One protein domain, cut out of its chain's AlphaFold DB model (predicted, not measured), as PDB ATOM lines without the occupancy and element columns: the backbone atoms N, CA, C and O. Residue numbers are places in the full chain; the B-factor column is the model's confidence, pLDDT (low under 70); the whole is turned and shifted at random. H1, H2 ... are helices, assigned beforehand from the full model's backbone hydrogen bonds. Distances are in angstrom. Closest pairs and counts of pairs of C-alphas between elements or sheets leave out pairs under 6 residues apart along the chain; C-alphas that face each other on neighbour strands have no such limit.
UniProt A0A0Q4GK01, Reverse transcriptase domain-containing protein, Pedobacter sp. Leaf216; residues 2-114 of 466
ATOM      1  N   ARG A   2      29.254   2.463 -45.728       86.44
ATOM      2  CA  ARG A   2      28.047   2.650 -44.895       86.44
ATOM      3  C   ARG A   2      27.739   4.108 -44.514       86.44
ATOM      4  O   ARG A   2      26.588   4.520 -44.586       86.44
ATOM      5  N   VAL A   3      28.765   4.893 -44.174       85.44
ATOM      6  CA  VAL A   3      28.645   6.334 -43.865       85.44
ATOM      7  C   VAL A   3      28.070   7.134 -45.039       85.44
ATOM      8  O   VAL A   3      27.139   7.910 -44.844       85.44
ATOM      9  N   LYS A   4      28.568   6.909 -46.266       83.75
ATOM     10  CA  LYS A   4      28.071   7.592 -47.474       83.75
ATOM     11  C   LYS A   4      26.597   7.260 -47.731       83.75
ATOM     12  O   LYS A   4      25.810   8.162 -47.991       83.75
ATOM     13  N   LEU A   5      26.224   5.985 -47.582       84.12
ATOM     14  CA  LEU A   5      24.830   5.540 -47.691       84.12
ATOM     15  C   LEU A   5      23.937   6.212 -46.637       84.12
ATOM     16  O   LEU A   5      22.841   6.661 -46.953       84.12
ATOM     17  N   ALA A   6      24.413   6.319 -45.395       82.50
ATOM     18  CA  ALA A   6      23.664   6.970 -44.326       82.50
ATOM     19  C   ALA A   6      23.465   8.473 -44.578       82.50
ATOM     20  O   ALA A   6      22.396   8.997 -44.288       82.50
ATOM     21  N   HIS A   7      24.462   9.157 -45.146       79.81
ATOM     22  CA  HIS A   7      24.333  10.566 -45.513       79.81
ATOM     23  C   HIS A   7      23.330  10.776 -46.659       79.81
ATOM     24  O   HIS A   7      22.496  11.674 -46.574       79.81
ATOM     25  N   ARG A   8      23.354   9.908 -47.684       79.38
ATOM     26  CA  ARG A   8      22.380   9.933 -48.788       79.38
ATOM     27  C   ARG A   8      20.950   9.741 -48.278       79.38
ATOM     28  O   ARG A   8      20.104  10.591 -48.529       79.38
ATOM     29  N   ARG A   9      20.725   8.699 -47.469       77.12
ATOM     30  CA  ARG A   9      19.417   8.426 -46.854       77.12
ATOM     31  C   ARG A   9      18.943   9.547 -45.941       77.12
ATOM     32  O   ARG A   9      17.757   9.809 -45.898       77.12
ATOM     33  N   ASN A  10      19.840  10.234 -45.229       76.94
ATOM     34  CA  ASN A  10      19.444  11.382 -44.411       76.94
ATOM     35  C   ASN A  10      18.856  12.514 -45.266       76.94
ATOM     36  O   ASN A  10      17.892  13.150 -44.865       76.94
ATOM     37  N   LYS A  11      19.419  12.749 -46.456       71.81
ATOM     38  CA  LYS A  11      18.899  13.752 -47.388       71.81
ATOM     39  C   LYS A  11      17.525  13.358 -47.939       71.81
ATOM     40  O   LYS A  11      16.645  14.203 -48.013       71.81
ATOM     41  N   GLU A  12      17.344  12.087 -48.292       73.44
ATOM     42  CA  GLU A  12      16.054  11.536 -48.742       73.44
ATOM     43  C   GLU A  12      15.011  11.540 -47.609       73.44
ATOM     44  O   GLU A  12      13.849  11.864 -47.828       73.44
ATOM     45  N   HIS A  13      15.434  11.255 -46.376       73.94
ATOM     46  CA  HIS A  13      14.574  11.272 -45.197       73.94
ATOM     47  C   HIS A  13      14.070  12.677 -44.860       73.94
ATOM     48  O   HIS A  13      12.891  12.821 -44.566       73.94
ATOM     49  N   LEU A  14      14.927  13.703 -44.951       72.31
ATOM     50  CA  LEU A  14      14.509  15.097 -44.758       72.31
ATOM     51  C   LEU A  14      13.349  15.471 -45.686       72.31
ATOM     52  O   LEU A  14      12.398  16.099 -45.251       72.31
ATOM     53  N   ILE A  15      13.400  15.025 -46.941       70.06
ATOM     54  CA  ILE A  15      12.335  15.240 -47.927       70.06
ATOM     55  C   ILE A  15      11.056  14.487 -47.514       70.06
ATOM     56  O   ILE A  15       9.976  15.065 -47.537       70.06
ATOM     57  N   HIS A  16      11.177  13.228 -47.081       71.06
ATOM     58  CA  HIS A  16      10.038  12.412 -46.645       71.06
ATOM     59  C   HIS A  16       9.325  12.945 -45.392       71.06
ATOM     60  O   HIS A  16       8.112  12.809 -45.293       71.06
ATOM     61  N   ILE A  17      10.037  13.543 -44.429       71.12
ATOM     62  CA  ILE A  17       9.408  14.078 -43.203       71.12
ATOM     63  C   ILE A  17       8.331  15.119 -43.541       71.12
ATOM     64  O   ILE A  17       7.321  15.194 -42.848       71.12
ATOM     65  N   HIS A  18       8.523  15.878 -44.617       69.81
ATOM     66  CA  HIS A  18       7.626  16.962 -44.999       69.81
ATOM     67  C   HIS A  18       6.413  16.512 -45.831       69.81
ATOM     68  O   HIS A  18       5.534  17.326 -46.075       69.81
ATOM     69  N   THR A  19       6.306  15.244 -46.252       68.81
ATOM     70  CA  THR A  19       5.158  14.777 -47.053       68.81
ATOM     71  C   THR A  19       4.795  13.310 -46.819       68.81
ATOM     72  O   THR A  19       5.648  12.423 -46.764       68.81
ATOM     73  N   GLY A  20       3.493  13.039 -46.721       66.25
ATOM     74  CA  GLY A  20       2.910  11.698 -46.742       66.25
ATOM     75  C   GLY A  20       2.877  11.050 -48.130       66.25
ATOM     76  O   GLY A  20       2.508   9.881 -48.233       66.25
ATOM     77  N   ASN A  21       3.281  11.762 -49.187       71.06
ATOM     78  CA  ASN A  21       3.241  11.269 -50.558       71.06
ATOM     79  C   ASN A  21       4.122  10.009 -50.735       71.06
ATOM     80  O   ASN A  21       5.346  10.068 -50.534       71.06
ATOM     81  N   PRO A  22       3.543   8.869 -51.165       68.75
ATOM     82  CA  PRO A  22       4.271   7.616 -51.356       68.75
ATOM     83  C   PRO A  22       5.450   7.712 -52.334       68.75
ATOM     84  O   PRO A  22       6.393   6.927 -52.209       68.75
ATOM     85  N   ALA A  23       5.428   8.663 -53.276       66.81
ATOM     86  CA  ALA A  23       6.504   8.891 -54.243       66.81
ATOM     87  C   ALA A  23       7.783   9.461 -53.602       66.81
ATOM     88  O   ALA A  23       8.888   9.212 -54.086       66.81
ATOM     89  N   HIS A  24       7.643  10.193 -52.494       65.88
ATOM     90  CA  HIS A  24       8.754  10.765 -51.726       65.88
ATOM     91  C   HIS A  24       9.121   9.920 -50.501       65.88
ATOM     92  O   HIS A  24      10.067  10.238 -49.777       65.88
ATOM     93  N   ASN A  25       8.414   8.809 -50.283       67.50
ATOM     94  CA  ASN A  25       8.745   7.861 -49.240       67.50
ATOM     95  C   ASN A  25       9.989   7.050 -49.627       67.50
ATOM     96  O   ASN A  25       9.942   6.101 -50.411       67.50
ATOM     97  N   TYR A  26      11.124   7.397 -49.023       66.81
ATOM     98  CA  TYR A  26      12.388   6.690 -49.234       66.81
ATOM     99  C   TYR A  26      12.372   5.229 -48.729       66.81
ATOM    100  O   TYR A  26      13.296   4.476 -49.026       66.81
ATOM    101  N   HIS A  27      11.339   4.795 -47.995       63.66
ATOM    102  CA  HIS A  27      11.118   3.379 -47.676       63.66
ATOM    103  C   HIS A  27      10.547   2.581 -48.861       63.66
ATOM    104  O   HIS A  27      10.768   1.375 -48.929       63.66
ATOM    105  N   ASN A  28       9.878   3.238 -49.817       61.19
ATOM    106  CA  ASN A  28       9.307   2.595 -51.008       61.19
ATOM    107  C   ASN A  28      10.344   2.367 -52.118       61.19
ATOM    108  O   ASN A  28      10.111   1.602 -53.056       61.19
ATOM    109  N   THR A  29      11.511   3.012 -52.036       62.44
ATOM    110  CA  THR A  29      12.612   2.749 -52.966       62.44
ATOM    111  C   THR A  29      13.301   1.447 -52.575       62.44
ATOM    112  O   THR A  29      14.005   1.385 -51.566       62.44
ATOM    113  N   LYS A  30      13.120   0.396 -53.390       61.34
ATOM    114  CA  LYS A  30      13.802  -0.890 -53.189       61.34
ATOM    115  C   LYS A  30      15.323  -0.662 -53.162       61.34
ATOM    116  O   LYS A  30      15.884  -0.222 -54.172       61.34
ATOM    117  N   PRO A  31      16.005  -0.919 -52.031       65.25
ATOM    118  CA  PRO A  31      17.450  -0.786 -51.967       65.25
ATOM    119  C   PRO A  31      18.100  -1.774 -52.938       65.25
ATOM    120  O   PRO A  31      17.590  -2.862 -53.191       65.25
ATOM    121  N   SER A  32      19.245  -1.405 -53.512       74.38
ATOM    122  CA  SER A  32      19.980  -2.376 -54.329       74.38
ATOM    123  C   SER A  32      20.433  -3.555 -53.457       74.38
ATOM    124  O   SER A  32      20.773  -3.348 -52.290       74.38
ATOM    125  N   LYS A  33      20.567  -4.754 -54.036       77.81
ATOM    126  CA  LYS A  33      21.088  -5.948 -53.338       77.81
ATOM    127  C   LYS A  33      22.391  -5.666 -52.566       77.81
ATOM    128  O   LYS A  33      22.575  -6.110 -51.440       77.81
ATOM    129  N   ASN A  34      23.280  -4.841 -53.128       80.88
ATOM    130  CA  ASN A  34      24.520  -4.418 -52.461       80.88
ATOM    131  C   ASN A  34      24.278  -3.532 -51.225       80.88
ATOM    132  O   ASN A  34      25.056  -3.573 -50.275       80.88
ATOM    133  N   GLU A  35      23.252  -2.685 -51.244       83.06
ATOM    134  CA  GLU A  35      22.902  -1.818 -50.116       83.06
ATOM    135  C   GLU A  35      22.215  -2.586 -48.991       83.06
ATOM    136  O   GLU A  35      22.454  -2.264 -47.829       83.06
ATOM    137  N   GLU A  36      21.415  -3.598 -49.323       84.12
ATOM    138  CA  GLU A  36      20.816  -4.522 -48.354       84.12
ATOM    139  C   GLU A  36      21.897  -5.297 -47.605       84.12
ATOM    140  O   GLU A  36      21.972  -5.213 -46.379       84.12
ATOM    141  N   VAL A  37      22.803  -5.946 -48.346       86.12
ATOM    142  CA  VAL A  37      23.954  -6.660 -47.774       86.12
ATOM    143  C   VAL A  37      24.818  -5.710 -46.942       86.12
ATOM    144  O   VAL A  37      25.163  -6.005 -45.806       86.12
ATOM    145  N   LEU A  38      25.112  -4.505 -47.441       86.88
ATOM    146  CA  LEU A  38      25.879  -3.531 -46.663       86.88
ATOM    147  C   LEU A  38      25.156  -3.089 -45.382       86.88
ATOM    148  O   LEU A  38      25.818  -2.751 -44.404       86.88
ATOM    149  N   CYS A  39      23.825  -3.011 -45.381       86.50
ATOM    150  CA  CYS A  39      23.064  -2.652 -44.187       86.50
ATOM    151  C   CYS A  39      22.981  -3.800 -43.181       86.50
ATOM    152  O   CYS A  39      22.913  -3.504 -41.994       86.50
ATOM    153  N   SER A  40      23.020  -5.062 -43.619       89.25
ATOM    154  CA  SER A  40      22.929  -6.221 -42.722       89.25
ATOM    155  C   SER A  40      24.160  -6.384 -41.820       89.25
ATOM    156  O   SER A  40      24.043  -6.926 -40.724       89.25
ATOM    157  N   PHE A  41      25.313  -5.847 -42.230       90.00
ATOM    158  CA  PHE A  41      26.557  -5.865 -41.451       90.00
ATOM    159  C   PHE A  41      26.628  -4.838 -40.312       90.00
ATOM    160  O   PHE A  41      27.623  -4.789 -39.594       90.00
ATOM    161  N   PHE A  42      25.636  -3.955 -40.163       91.38
ATOM    162  CA  PHE A  42      25.680  -2.889 -39.158       91.38
ATOM    163  C   PHE A  42      24.314  -2.691 -38.501       91.38
ATOM    164  O   PHE A  42      23.287  -2.824 -39.166       91.38
ATOM    165  N   PRO A  43      24.263  -2.255 -37.232       89.38
ATOM    166  CA  PRO A  43      22.996  -1.962 -36.589       89.38
ATOM    167  C   PRO A  43      22.298  -0.763 -37.264       89.38
ATOM    168  O   PRO A  43      22.954   0.087 -37.895       89.38
ATOM    169  N   PRO A  44      20.964  -0.639 -37.119       86.56
ATOM    170  CA  PRO A  44      20.215   0.527 -37.578       86.56
ATOM    171  C   PRO A  44      20.790   1.834 -37.021       86.56
ATOM    172  O   PRO A  44      21.256   1.878 -35.884       86.56
ATOM    173  N   ARG A  45      20.699   2.927 -37.793       83.75
ATOM    174  CA  ARG A  45      21.302   4.228 -37.430       83.75
ATOM    175  C   ARG A  45      20.831   4.758 -36.070       83.75
ATOM    176  O   ARG A  45      21.623   5.375 -35.373       83.75
ATOM    177  N   LYS A  46      19.588   4.467 -35.671       85.31
ATOM    178  CA  LYS A  46      19.035   4.825 -34.352       85.31
ATOM    179  C   LYS A  46      19.796   4.219 -33.164       85.31
ATOM    180  O   LYS A  46      19.775   4.787 -32.085       85.31
ATOM    181  N   LYS A  47      20.486   3.089 -33.364       88.19
ATOM    182  CA  LYS A  47      21.309   2.430 -32.337       88.19
ATOM    183  C   LYS A  47      22.759   2.930 -32.324       88.19
ATOM    184  O   LYS A  47      23.568   2.446 -31.535       88.19
ATOM    185  N   TRP A  48      23.131   3.848 -33.222       91.25
ATOM    186  CA  TRP A  48      24.511   4.315 -33.303       91.25
ATOM    187  C   TRP A  48      24.838   5.222 -32.123       91.25
ATOM    188  O   TRP A  48      24.101   6.153 -31.806       91.25
ATOM    189  N   LYS A  49      25.977   4.963 -31.485       89.19
ATOM    190  CA  LYS A  49      26.429   5.713 -30.318       89.19
ATOM    191  C   LYS A  49      26.847   7.129 -30.703       89.19
ATOM    192  O   LYS A  49      27.527   7.371 -31.708       89.19
ATOM    193  N   THR A  50      26.463   8.071 -29.857       85.44
ATOM    194  CA  THR A  50      26.752   9.494 -30.014       85.44
ATOM    195  C   THR A  50      28.137   9.808 -29.450       85.44
ATOM    196  O   THR A  50      28.413   9.593 -28.277       85.44
ATOM    197  N   VAL A  51      29.032  10.344 -30.281       83.44
ATOM    198  CA  VAL A  51      30.399  10.703 -29.854       83.44
ATOM    199  C   VAL A  51      30.370  12.002 -29.042       83.44
ATOM    200  O   VAL A  51      29.668  12.921 -29.443       83.44
ATOM    201  N   LEU A  52      31.132  12.140 -27.954       82.31
ATOM    202  CA  LEU A  52      31.180  13.375 -27.145       82.31
ATOM    203  C   LEU A  52      31.570  14.623 -27.961       82.31
ATOM    204  O   LEU A  52      32.433  14.532 -28.833       82.31
ATOM    205  N   LYS A  53      30.994  15.797 -27.641       77.81
ATOM    206  CA  LYS A  53      31.218  17.070 -28.368       77.81
ATOM    207  C   LYS A  53      32.705  17.437 -28.467       77.81
ATOM    208  O   LYS A  53      33.164  17.728 -29.564       77.81
ATOM    209  N   ARG A  54      33.467  17.294 -27.375       78.75
ATOM    210  CA  ARG A  54      34.924  17.540 -27.342       78.75
ATOM    211  C   ARG A  54      35.719  16.719 -28.363       78.75
ATOM    212  O   ARG A  54      36.645  17.228 -28.969       78.75
ATOM    213  N   LYS A  55      35.310  15.472 -28.632       77.44
ATOM    214  CA  LYS A  55      35.968  14.589 -29.616       77.44
ATOM    215  C   LYS A  55      35.578  14.904 -31.068       77.44
ATOM    216  O   LYS A  55      36.086  14.271 -31.986       77.44
ATOM    217  N   ARG A  56      34.641  15.838 -31.281       76.81
ATOM    218  CA  ARG A  56      34.191  16.305 -32.604       76.81
ATOM    219  C   ARG A  56      34.850  17.623 -33.009       76.81
ATOM    220  O   ARG A  56      34.470  18.181 -34.033       76.81
ATOM    221  N   ILE A  57      35.765  18.141 -32.202       78.38
ATOM    222  CA  ILE A  57      36.513  19.358 -32.490       78.38
ATOM    223  C   ILE A  57      37.967  18.934 -32.627       78.38
ATOM    224  O   ILE A  57      38.487  18.232 -31.760       78.38
ATOM    225  N   LYS A  58      38.594  19.306 -33.737       72.81
ATOM    226  CA  LYS A  58      40.014  19.080 -33.980       72.81
ATOM    227  C   LYS A  58      40.642  20.434 -34.287       72.81
ATOM    228  O   LYS A  58      40.193  21.101 -35.215       72.81
ATOM    229  N   ASP A  59      41.611  20.842 -33.473       71.56
ATOM    230  CA  ASP A  59      42.323  22.121 -33.613       71.56
ATOM    231  C   ASP A  59      41.362  23.330 -33.664       71.56
ATOM    232  O   ASP A  59      41.440  24.179 -34.546       71.56
ATOM    233  N   GLY A  60      40.360  23.354 -32.773       72.38
ATOM    234  CA  GLY A  60      39.330  24.406 -32.718       72.38
ATOM    235  C   GLY A  60      38.249  24.332 -33.808       72.38
ATOM    236  O   GLY A  60      37.243  25.031 -33.719       72.38
ATOM    237  N   ILE A  61      38.388  23.446 -34.800       74.50
ATOM    238  CA  ILE A  61      37.468  23.338 -35.939       74.50
ATOM    239  C   ILE A  61      36.555  22.108 -35.778       74.50
ATOM    240  O   ILE A  61      37.037  21.003 -35.500       74.50
ATOM    241  N   PRO A  62      35.228  22.241 -35.973       77.62
ATOM    242  CA  PRO A  62      34.328  21.094 -36.025       77.62
ATOM    243  C   PRO A  62      34.717  20.110 -37.139       77.62
ATOM    244  O   PRO A  62      34.880  20.493 -38.297       77.62
ATOM    245  N   VAL A  63      34.818  18.821 -36.805       79.75
ATOM    246  CA  VAL A  63      35.073  17.765 -37.799       79.75
ATOM    247  C   VAL A  63      33.921  17.661 -38.796       79.75
ATOM    248  O   VAL A  63      32.761  17.947 -38.477       79.75
ATOM    249  N   SER A  64      34.220  17.194 -40.008       79.69
ATOM    250  CA  SER A  64      33.209  17.086 -41.061       79.69
ATOM    251  C   SER A  64      32.059  16.143 -40.668       79.69
ATOM    252  O   SER A  64      32.226  15.186 -39.906       79.69
ATOM    253  N   SER A  65      30.870  16.349 -41.244       79.38
ATOM    254  CA  SER A  65      29.696  15.490 -40.991       79.38
ATOM    255  C   SER A  65      29.960  14.006 -41.304       79.38
ATOM    256  O   SER A  65      29.500  13.106 -40.589       79.38
ATOM    257  N   SER A  66      30.764  13.738 -42.340       81.12
ATOM    258  CA  SER A  66      31.185  12.383 -42.708       81.12
ATOM    259  C   SER A  66      32.111  11.762 -41.660       81.12
ATOM    260  O   SER A  66      31.900  10.613 -41.273       81.12
ATOM    261  N   GLU A  67      33.093  12.513 -41.156       82.81
ATOM    262  CA  GLU A  67      33.993  12.050 -40.092       82.81
ATOM    263  C   GLU A  67      33.245  11.823 -38.784       82.81
ATOM    264  O   GLU A  67      33.390  10.762 -38.183       82.81
ATOM    265  N   LYS A  68      32.362  12.745 -38.387       84.31
ATOM    266  CA  LYS A  68      31.490  12.578 -37.214       84.31
ATOM    267  C   LYS A  68      30.690  11.276 -37.296       84.31
ATOM    268  O   LYS A  68      30.592  10.526 -36.325       84.31
ATOM    269  N   THR A  69      30.124  10.998 -38.468       86.56
ATOM    270  CA  THR A  69      29.330   9.790 -38.709       86.56
ATOM    271  C   THR A  69      30.196   8.524 -38.683       86.56
ATOM    272  O   THR A  69      29.756   7.496 -38.171       86.56
ATOM    273  N   LEU A  70      31.431   8.589 -39.189       88.75
ATOM    274  CA  LEU A  70      32.398   7.493 -39.105       88.75
ATOM    275  C   LEU A  70      32.827   7.219 -37.657       88.75
ATOM    276  O   LEU A  70      32.840   6.067 -37.236       88.75
ATOM    277  N   MET A  71      33.127   8.265 -36.884       87.94
ATOM    278  CA  MET A  71      33.468   8.144 -35.464       87.94
ATOM    279  C   MET A  71      32.325   7.504 -34.669       87.94
ATOM    280  O   MET A  71      32.570   6.627 -33.847       87.94
ATOM    281  N   SER A  72      31.080   7.904 -34.943       90.19
ATOM    282  CA  SER A  72      29.884   7.313 -34.331       90.19
ATOM    283  C   SER A  72      29.746   5.826 -34.660       90.19
ATOM    284  O   SER A  72      29.547   5.011 -33.758       90.19
ATOM    285  N   LEU A  73      29.937   5.442 -35.925       91.12
ATOM    286  CA  LEU A  73      29.902   4.037 -36.331       91.12
ATOM    287  C   LEU A  73      31.007   3.219 -35.645       91.12
ATOM    288  O   LEU A  73      30.728   2.154 -35.106       91.12
ATOM    289  N   ASN A  74      32.234   3.740 -35.592       91.31
ATOM    290  CA  ASN A  74      33.352   3.073 -34.922       91.31
ATOM    291  C   ASN A  74      33.113   2.916 -33.414       91.31
ATOM    292  O   ASN A  74      33.381   1.854 -32.862       91.31
ATOM    293  N   ALA A  75      32.586   3.947 -32.745       90.81
ATOM    294  CA  ALA A  75      32.213   3.865 -31.332       90.81
ATOM    295  C   ALA A  75      31.109   2.826 -31.096       90.81
ATOM    296  O   ALA A  75      31.156   2.092 -30.116       90.81
ATOM    297  N   THR A  76      30.154   2.727 -32.022       92.19
ATOM    298  CA  THR A  76      29.091   1.717 -31.983       92.19
ATOM    299  C   THR A  76      29.672   0.311 -32.089       92.19
ATOM    300  O   THR A  76      29.376  -0.523 -31.247       92.19
ATOM    301  N   LEU A  77      30.548   0.055 -33.063       92.12
ATOM    302  CA  LEU A  77      31.192  -1.254 -33.217       92.12
ATOM    303  C   LEU A  77      32.015  -1.642 -31.985       92.12
ATOM    304  O   LEU A  77      31.946  -2.784 -31.551       92.12
ATOM    305  N   ARG A  78      32.753  -0.692 -31.396       91.69
ATOM    306  CA  ARG A  78      33.501  -0.920 -30.149       91.69
ATOM    307  C   ARG A  78      32.581  -1.256 -28.979       91.69
ATOM    308  O   ARG A  78      32.884  -2.179 -28.240       91.69
ATOM    309  N   PHE A  79      31.469  -0.534 -28.835       92.94
ATOM    310  CA  PHE A  79      30.473  -0.810 -27.802       92.94
ATOM    311  C   PHE A  79      29.898  -2.219 -27.948       92.94
ATOM    312  O   PHE A  79      29.929  -2.978 -26.994       92.94
ATOM    313  N   TYR A  80      29.431  -2.588 -29.143       92.81
ATOM    314  CA  TYR A  80      28.860  -3.915 -29.369       92.81
ATOM    315  C   TYR A  80      29.894  -5.021 -29.146       92.81
ATOM    316  O   TYR A  80      29.598  -5.987 -28.468       92.81
ATOM    317  N   ARG A  81      31.138  -4.848 -29.607       92.62
ATOM    318  CA  ARG A  81      32.199  -5.832 -29.343       92.62
ATOM    319  C   ARG A  81      32.528  -6.007 -27.855       92.62
ATOM    320  O   ARG A  81      32.989  -7.076 -27.488       92.62
ATOM    321  N   ALA A  82      32.335  -4.978 -27.030       93.50
ATOM    322  CA  ALA A  82      32.638  -5.033 -25.600       93.50
ATOM    323  C   ALA A  82      31.444  -5.479 -24.742       93.50
ATOM    324  O   ALA A  82      31.633  -6.190 -23.764       93.50
ATOM    325  N   CYS A  83      30.232  -5.034 -25.078       92.31
ATOM    326  CA  CYS A  83      29.046  -5.201 -24.235       92.31
ATOM    327  C   CYS A  83      28.048  -6.234 -24.773       92.31
ATOM    328  O   CYS A  83      27.281  -6.783 -23.996       92.31
ATOM    329  N   GLU A  84      28.017  -6.473 -26.086       90.81
ATOM    330  CA  GLU A  84      27.060  -7.371 -26.751       90.81
ATOM    331  C   GLU A  84      27.766  -8.156 -27.883       90.81
ATOM    332  O   GLU A  84      27.451  -7.958 -29.067       90.81
ATOM    333  N   PRO A  85      28.770  -8.997 -27.559       89.19
ATOM    334  CA  PRO A  85      29.599  -9.668 -28.563       89.19
ATOM    335  C   PRO A  85      28.796 -10.638 -29.445       89.19
ATOM    336  O   PRO A  85      29.095 -10.769 -30.631       89.19
ATOM    337  N   ASP A  86      27.720 -11.219 -28.909       90.38
ATOM    338  CA  ASP A  86      26.855 -12.186 -29.599       90.38
ATOM    339  C   ASP A  86      25.865 -11.544 -30.586       90.38
ATOM    340  O   ASP A  86      25.001 -12.212 -31.159       90.38
ATOM    341  N   ALA A  87      25.958 -10.230 -30.814       89.94
ATOM    342  CA  ALA A  87      25.063  -9.543 -31.731       89.94
ATOM    343  C   ALA A  87      25.138 -10.163 -33.150       89.94
ATOM    344  O   ALA A  87      26.206 -10.162 -33.769       89.94
ATOM    345  N   PRO A  88      24.010 -10.591 -33.760       90.31
ATOM    346  CA  PRO A  88      24.029 -11.341 -35.025       90.31
ATOM    347  C   PRO A  88      24.702 -10.619 -36.200       90.31
ATOM    348  O   PRO A  88      25.219 -11.250 -37.122       90.31
ATOM    349  N   PHE A  89      24.690  -9.282 -36.202       92.12
ATOM    350  CA  PHE A  89      25.349  -8.501 -37.249       92.12
ATOM    351  C   PHE A  89      26.881  -8.522 -37.121       92.12
ATOM    352  O   PHE A  89      27.551  -8.382 -38.142       92.12
ATOM    353  N   LEU A  90      27.432  -8.677 -35.905       91.75
ATOM    354  CA  LEU A  90      28.879  -8.740 -35.673       91.75
ATOM    355  C   LEU A  90      29.449 -10.022 -36.262       91.75
ATOM    356  O   LEU A  90      30.360  -9.940 -37.076       91.75
ATOM    357  N   SER A  91      28.839 -11.171 -35.958       91.06
ATOM    358  CA  SER A  91      29.234 -12.457 -36.545       91.06
ATOM    359  C   SER A  91      29.196 -12.412 -38.080       91.06
ATOM    360  O   SER A  91      30.168 -12.774 -38.742       91.06
ATOM    361  N   LYS A  92      28.136 -11.836 -38.671       92.81
ATOM    362  CA  LYS A  92      28.051 -11.620 -40.130       92.81
ATOM    363  C   LYS A  92      29.156 -10.706 -40.668       92.81
ATOM    364  O   LYS A  92      29.692 -10.966 -41.742       92.81
ATOM    365  N   LEU A  93      29.469  -9.622 -39.960       92.69
ATOM    366  CA  LEU A  93      30.522  -8.684 -40.347       92.69
ATOM    367  C   LEU A  93      31.905  -9.340 -40.274       92.69
ATOM    368  O   LEU A  93      32.681  -9.202 -41.215       92.69
ATOM    369  N   ASP A  94      32.207 -10.050 -39.192       92.81
ATOM    370  CA  ASP A  94      33.503 -10.694 -38.984       92.81
ATOM    371  C   ASP A  94      33.692 -11.873 -39.954       92.81
ATOM    372  O   ASP A  94      34.759 -11.997 -40.559       92.81
ATOM    373  N   ALA A  95      32.638 -12.656 -40.221       93.38
ATOM    374  CA  ALA A  95      32.639 -13.674 -41.272       93.38
ATOM    375  C   ALA A  95      32.930 -13.066 -42.654       93.38
ATOM    376  O   ALA A  95      33.778 -13.571 -43.385       93.38
ATOM    377  N   PHE A  96      32.299 -11.936 -42.989       93.19
ATOM    378  CA  PHE A  96      32.544 -11.233 -44.250       93.19
ATOM    379  C   PHE A  96      33.964 -10.645 -44.343       93.19
ATOM    380  O   PHE A  96      34.580 -10.665 -45.409       93.19
ATOM    381  N   ILE A  97      34.517 -10.136 -43.237       92.94
ATOM    382  CA  ILE A  97      35.915  -9.682 -43.181       92.94
ATOM    383  C   ILE A  97      36.857 -10.857 -43.454       92.94
ATOM    384  O   ILE A  97      37.753 -10.726 -44.290       92.94
ATOM    385  N   LYS A  98      36.626 -12.001 -42.802       92.62
ATOM    386  CA  LYS A  98      37.430 -13.214 -42.978       92.62
ATOM    387  C   LYS A  98      37.326 -13.753 -44.405       92.62
ATOM    388  O   LYS A  98      38.335 -14.115 -44.995       92.62
ATOM    389  N   GLU A  99      36.139 -13.708 -45.006       91.81
ATOM    390  CA  GLU A  99      35.927 -14.056 -46.415       91.81
ATOM    391  C   GLU A  99      36.764 -13.174 -47.357       91.81
ATOM    392  O   GLU A  99      37.395 -13.680 -48.284       91.81
ATOM    393  N   ILE A 100      36.807 -11.857 -47.123       91.81
ATOM    394  CA  ILE A 100      37.643 -10.939 -47.911       91.81
ATOM    395  C   ILE A 100      39.129 -11.245 -47.710       91.81
ATOM    396  O   ILE A 100      39.877 -11.268 -48.686       91.81
ATOM    397  N   GLN A 101      39.564 -11.477 -46.469       91.19
ATOM    398  CA  GLN A 101      40.957 -11.806 -46.165       91.19
ATOM    399  C   GLN A 101      41.381 -13.106 -46.851       91.19
ATOM    400  O   GLN A 101      42.399 -13.113 -47.539       91.19
ATOM    401  N   ASN A 102      40.576 -14.161 -46.737       89.31
ATOM    402  CA  ASN A 102      40.835 -15.450 -47.369       89.31
ATOM    403  C   ASN A 102      40.843 -15.337 -48.895       89.31
ATOM    404  O   ASN A 102      41.701 -15.921 -49.540       89.31
ATOM    405  N   ALA A 103      39.943 -14.540 -49.480       87.56
ATOM    406  CA  ALA A 103      39.922 -14.322 -50.923       87.56
ATOM    407  C   ALA A 103      41.225 -13.670 -51.425       87.56
ATOM    408  O   ALA A 103      41.739 -14.048 -52.475       87.56
ATOM    409  N   VAL A 104      41.767 -12.699 -50.681       86.62
ATOM    410  CA  VAL A 104      43.008 -12.007 -51.064       86.62
ATOM    411  C   VAL A 104      44.243 -12.888 -50.850       86.62
ATOM    412  O   VAL A 104      45.072 -12.950 -51.750       86.62
ATOM    413  N   HIS A 105      44.361 -13.579 -49.710       84.12
ATOM    414  CA  HIS A 105      45.553 -14.384 -49.387       84.12
ATOM    415  C   HIS A 105      45.550 -15.765 -50.047       84.12
ATOM    416  O   HIS A 105      46.598 -16.242 -50.461       84.12
ATOM    417  N   GLY A 106      44.384 -16.401 -50.172       74.38
ATOM    418  CA  GLY A 106      44.245 -17.727 -50.778       74.38
ATOM    419  C   GLY A 106      44.421 -17.728 -52.296       74.38
ATOM    420  O   GLY A 106      44.509 -18.783 -52.904       74.38
ATOM    421  N   GLY A 107      44.469 -16.556 -52.937       71.00
ATOM    422  CA  GLY A 107      44.700 -16.439 -54.374       71.00
ATOM    423  C   GLY A 107      43.498 -16.797 -55.257       71.00
ATOM    424  O   GLY A 107      43.541 -16.497 -56.447       71.00
ATOM    425  N   ASP A 108      42.404 -17.332 -54.720       76.19
ATOM    426  CA  ASP A 108      41.225 -17.741 -55.504       76.19
ATOM    427  C   ASP A 108      40.290 -16.589 -55.897       76.19
ATOM    428  O   ASP A 108      39.269 -16.782 -56.562       76.19
ATOM    429  N   TYR A 109      40.609 -15.357 -55.499       85.50
ATOM    430  CA  TYR A 109      39.779 -14.210 -55.836       85.50
ATOM    431  C   TYR A 109      39.769 -13.915 -57.342       85.50
ATOM    432  O   TYR A 109      40.787 -13.550 -57.933       85.50
ATOM    433  N   GLN A 110      38.578 -13.985 -57.937       86.25
ATOM    434  CA  GLN A 110      38.296 -13.520 -59.290       86.25
ATOM    435  C   GLN A 110      37.333 -12.335 -59.253       86.25
ATOM    436  O   GLN A 110      36.329 -12.340 -58.540       86.25
ATOM    437  N   ILE A 111      37.647 -11.309 -60.040       90.31
ATOM    438  CA  ILE A 111      36.833 -10.097 -60.130       90.31
ATOM    439  C   ILE A 111      35.641 -10.374 -61.051       90.31
ATOM    440  O   ILE A 111      35.818 -10.845 -62.175       90.31
ATOM    441  N   GLY A 112      34.431 -10.034 -60.607       88.25
ATOM    442  CA  GLY A 112      33.246 -10.108 -61.458       88.25
ATOM    443  C   GLY A 112      33.242  -9.038 -62.557       88.25
ATOM    444  O   GLY A 112      33.703  -7.909 -62.356       88.25
ATOM    445  N   SER A 113      32.667  -9.365 -63.717       88.31
ATOM    446  CA  SER A 113      32.451  -8.392 -64.795       88.31
ATOM    447  C   SER A 113      31.590  -7.215 -64.305       88.31
ATOM    448  O   SER A 113      30.534  -7.431 -63.701       88.31
ATOM    449  N   PRO A 114      32.003  -5.956 -64.542       93.12
ATOM    450  CA  PRO A 114      31.251  -4.800 -64.073       93.12
ATOM    451  C   PRO A 114      29.947  -4.615 -64.849       93.12
ATOM    452  O   PRO A 114      29.903  -4.766 -66.069       93.12
TER     453      PRO A 114
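This is residues 2 to 114 of the 466 residues of the protein "Reverse transcriptase domain-containing protein" of Pedobacter sp. Leaf216 (UniProt A0A0Q4GK01). Three longer helices make a loose, open frame: the start of H1 packs on residues 66 to 73 of H4, and H5 makes a corner with H4's end. Short H2 lies between the starts of H1 and H5; residues 18 to 23 and 101 to 108 stick out. The 113 printed residues, all helix in class, have five named helices, H1 to H5 in order; radius of gyration of the C-alphas 17.4 A, spans 49 by 41 by 29 A.

H1, residues 2 to 17, only just touches H2, residues 33 to 40, with 3 pairs of C-alphas within 8 A, the closest Arg 2 and Leu 38, 6.8 A. H1 touches H4, residues 65 to 83, with residues 3 to 7 alone; the closest C-alphas, Val 3 and Leu 70, are 6.2 A apart. H3, residues 53 to 56, is close to H4 but not clearly touching, the closest C-alphas being Arg 56 and Lys 68, 6.5 A. H5, residues 88 to 105, stands about perpendicular to H4, at 74 degrees. Every O i to N i+4 pair is within hydrogen-bond range in H2, H4 and H5, and 11 of 12 in H1; H3 is too short for one.

H1 begins at C-alpha 2 (28.047, 2.650, -44.895); H4 is 26.6 A long; H5, 26.1 A, ends at C-alpha 105 (45.553, -14.384, -49.387).

The printed part has no cut; links H1 to H2 and H2 to H3 are long. Residues 18 to 20 and 22 to 31 have pLDDT under 70.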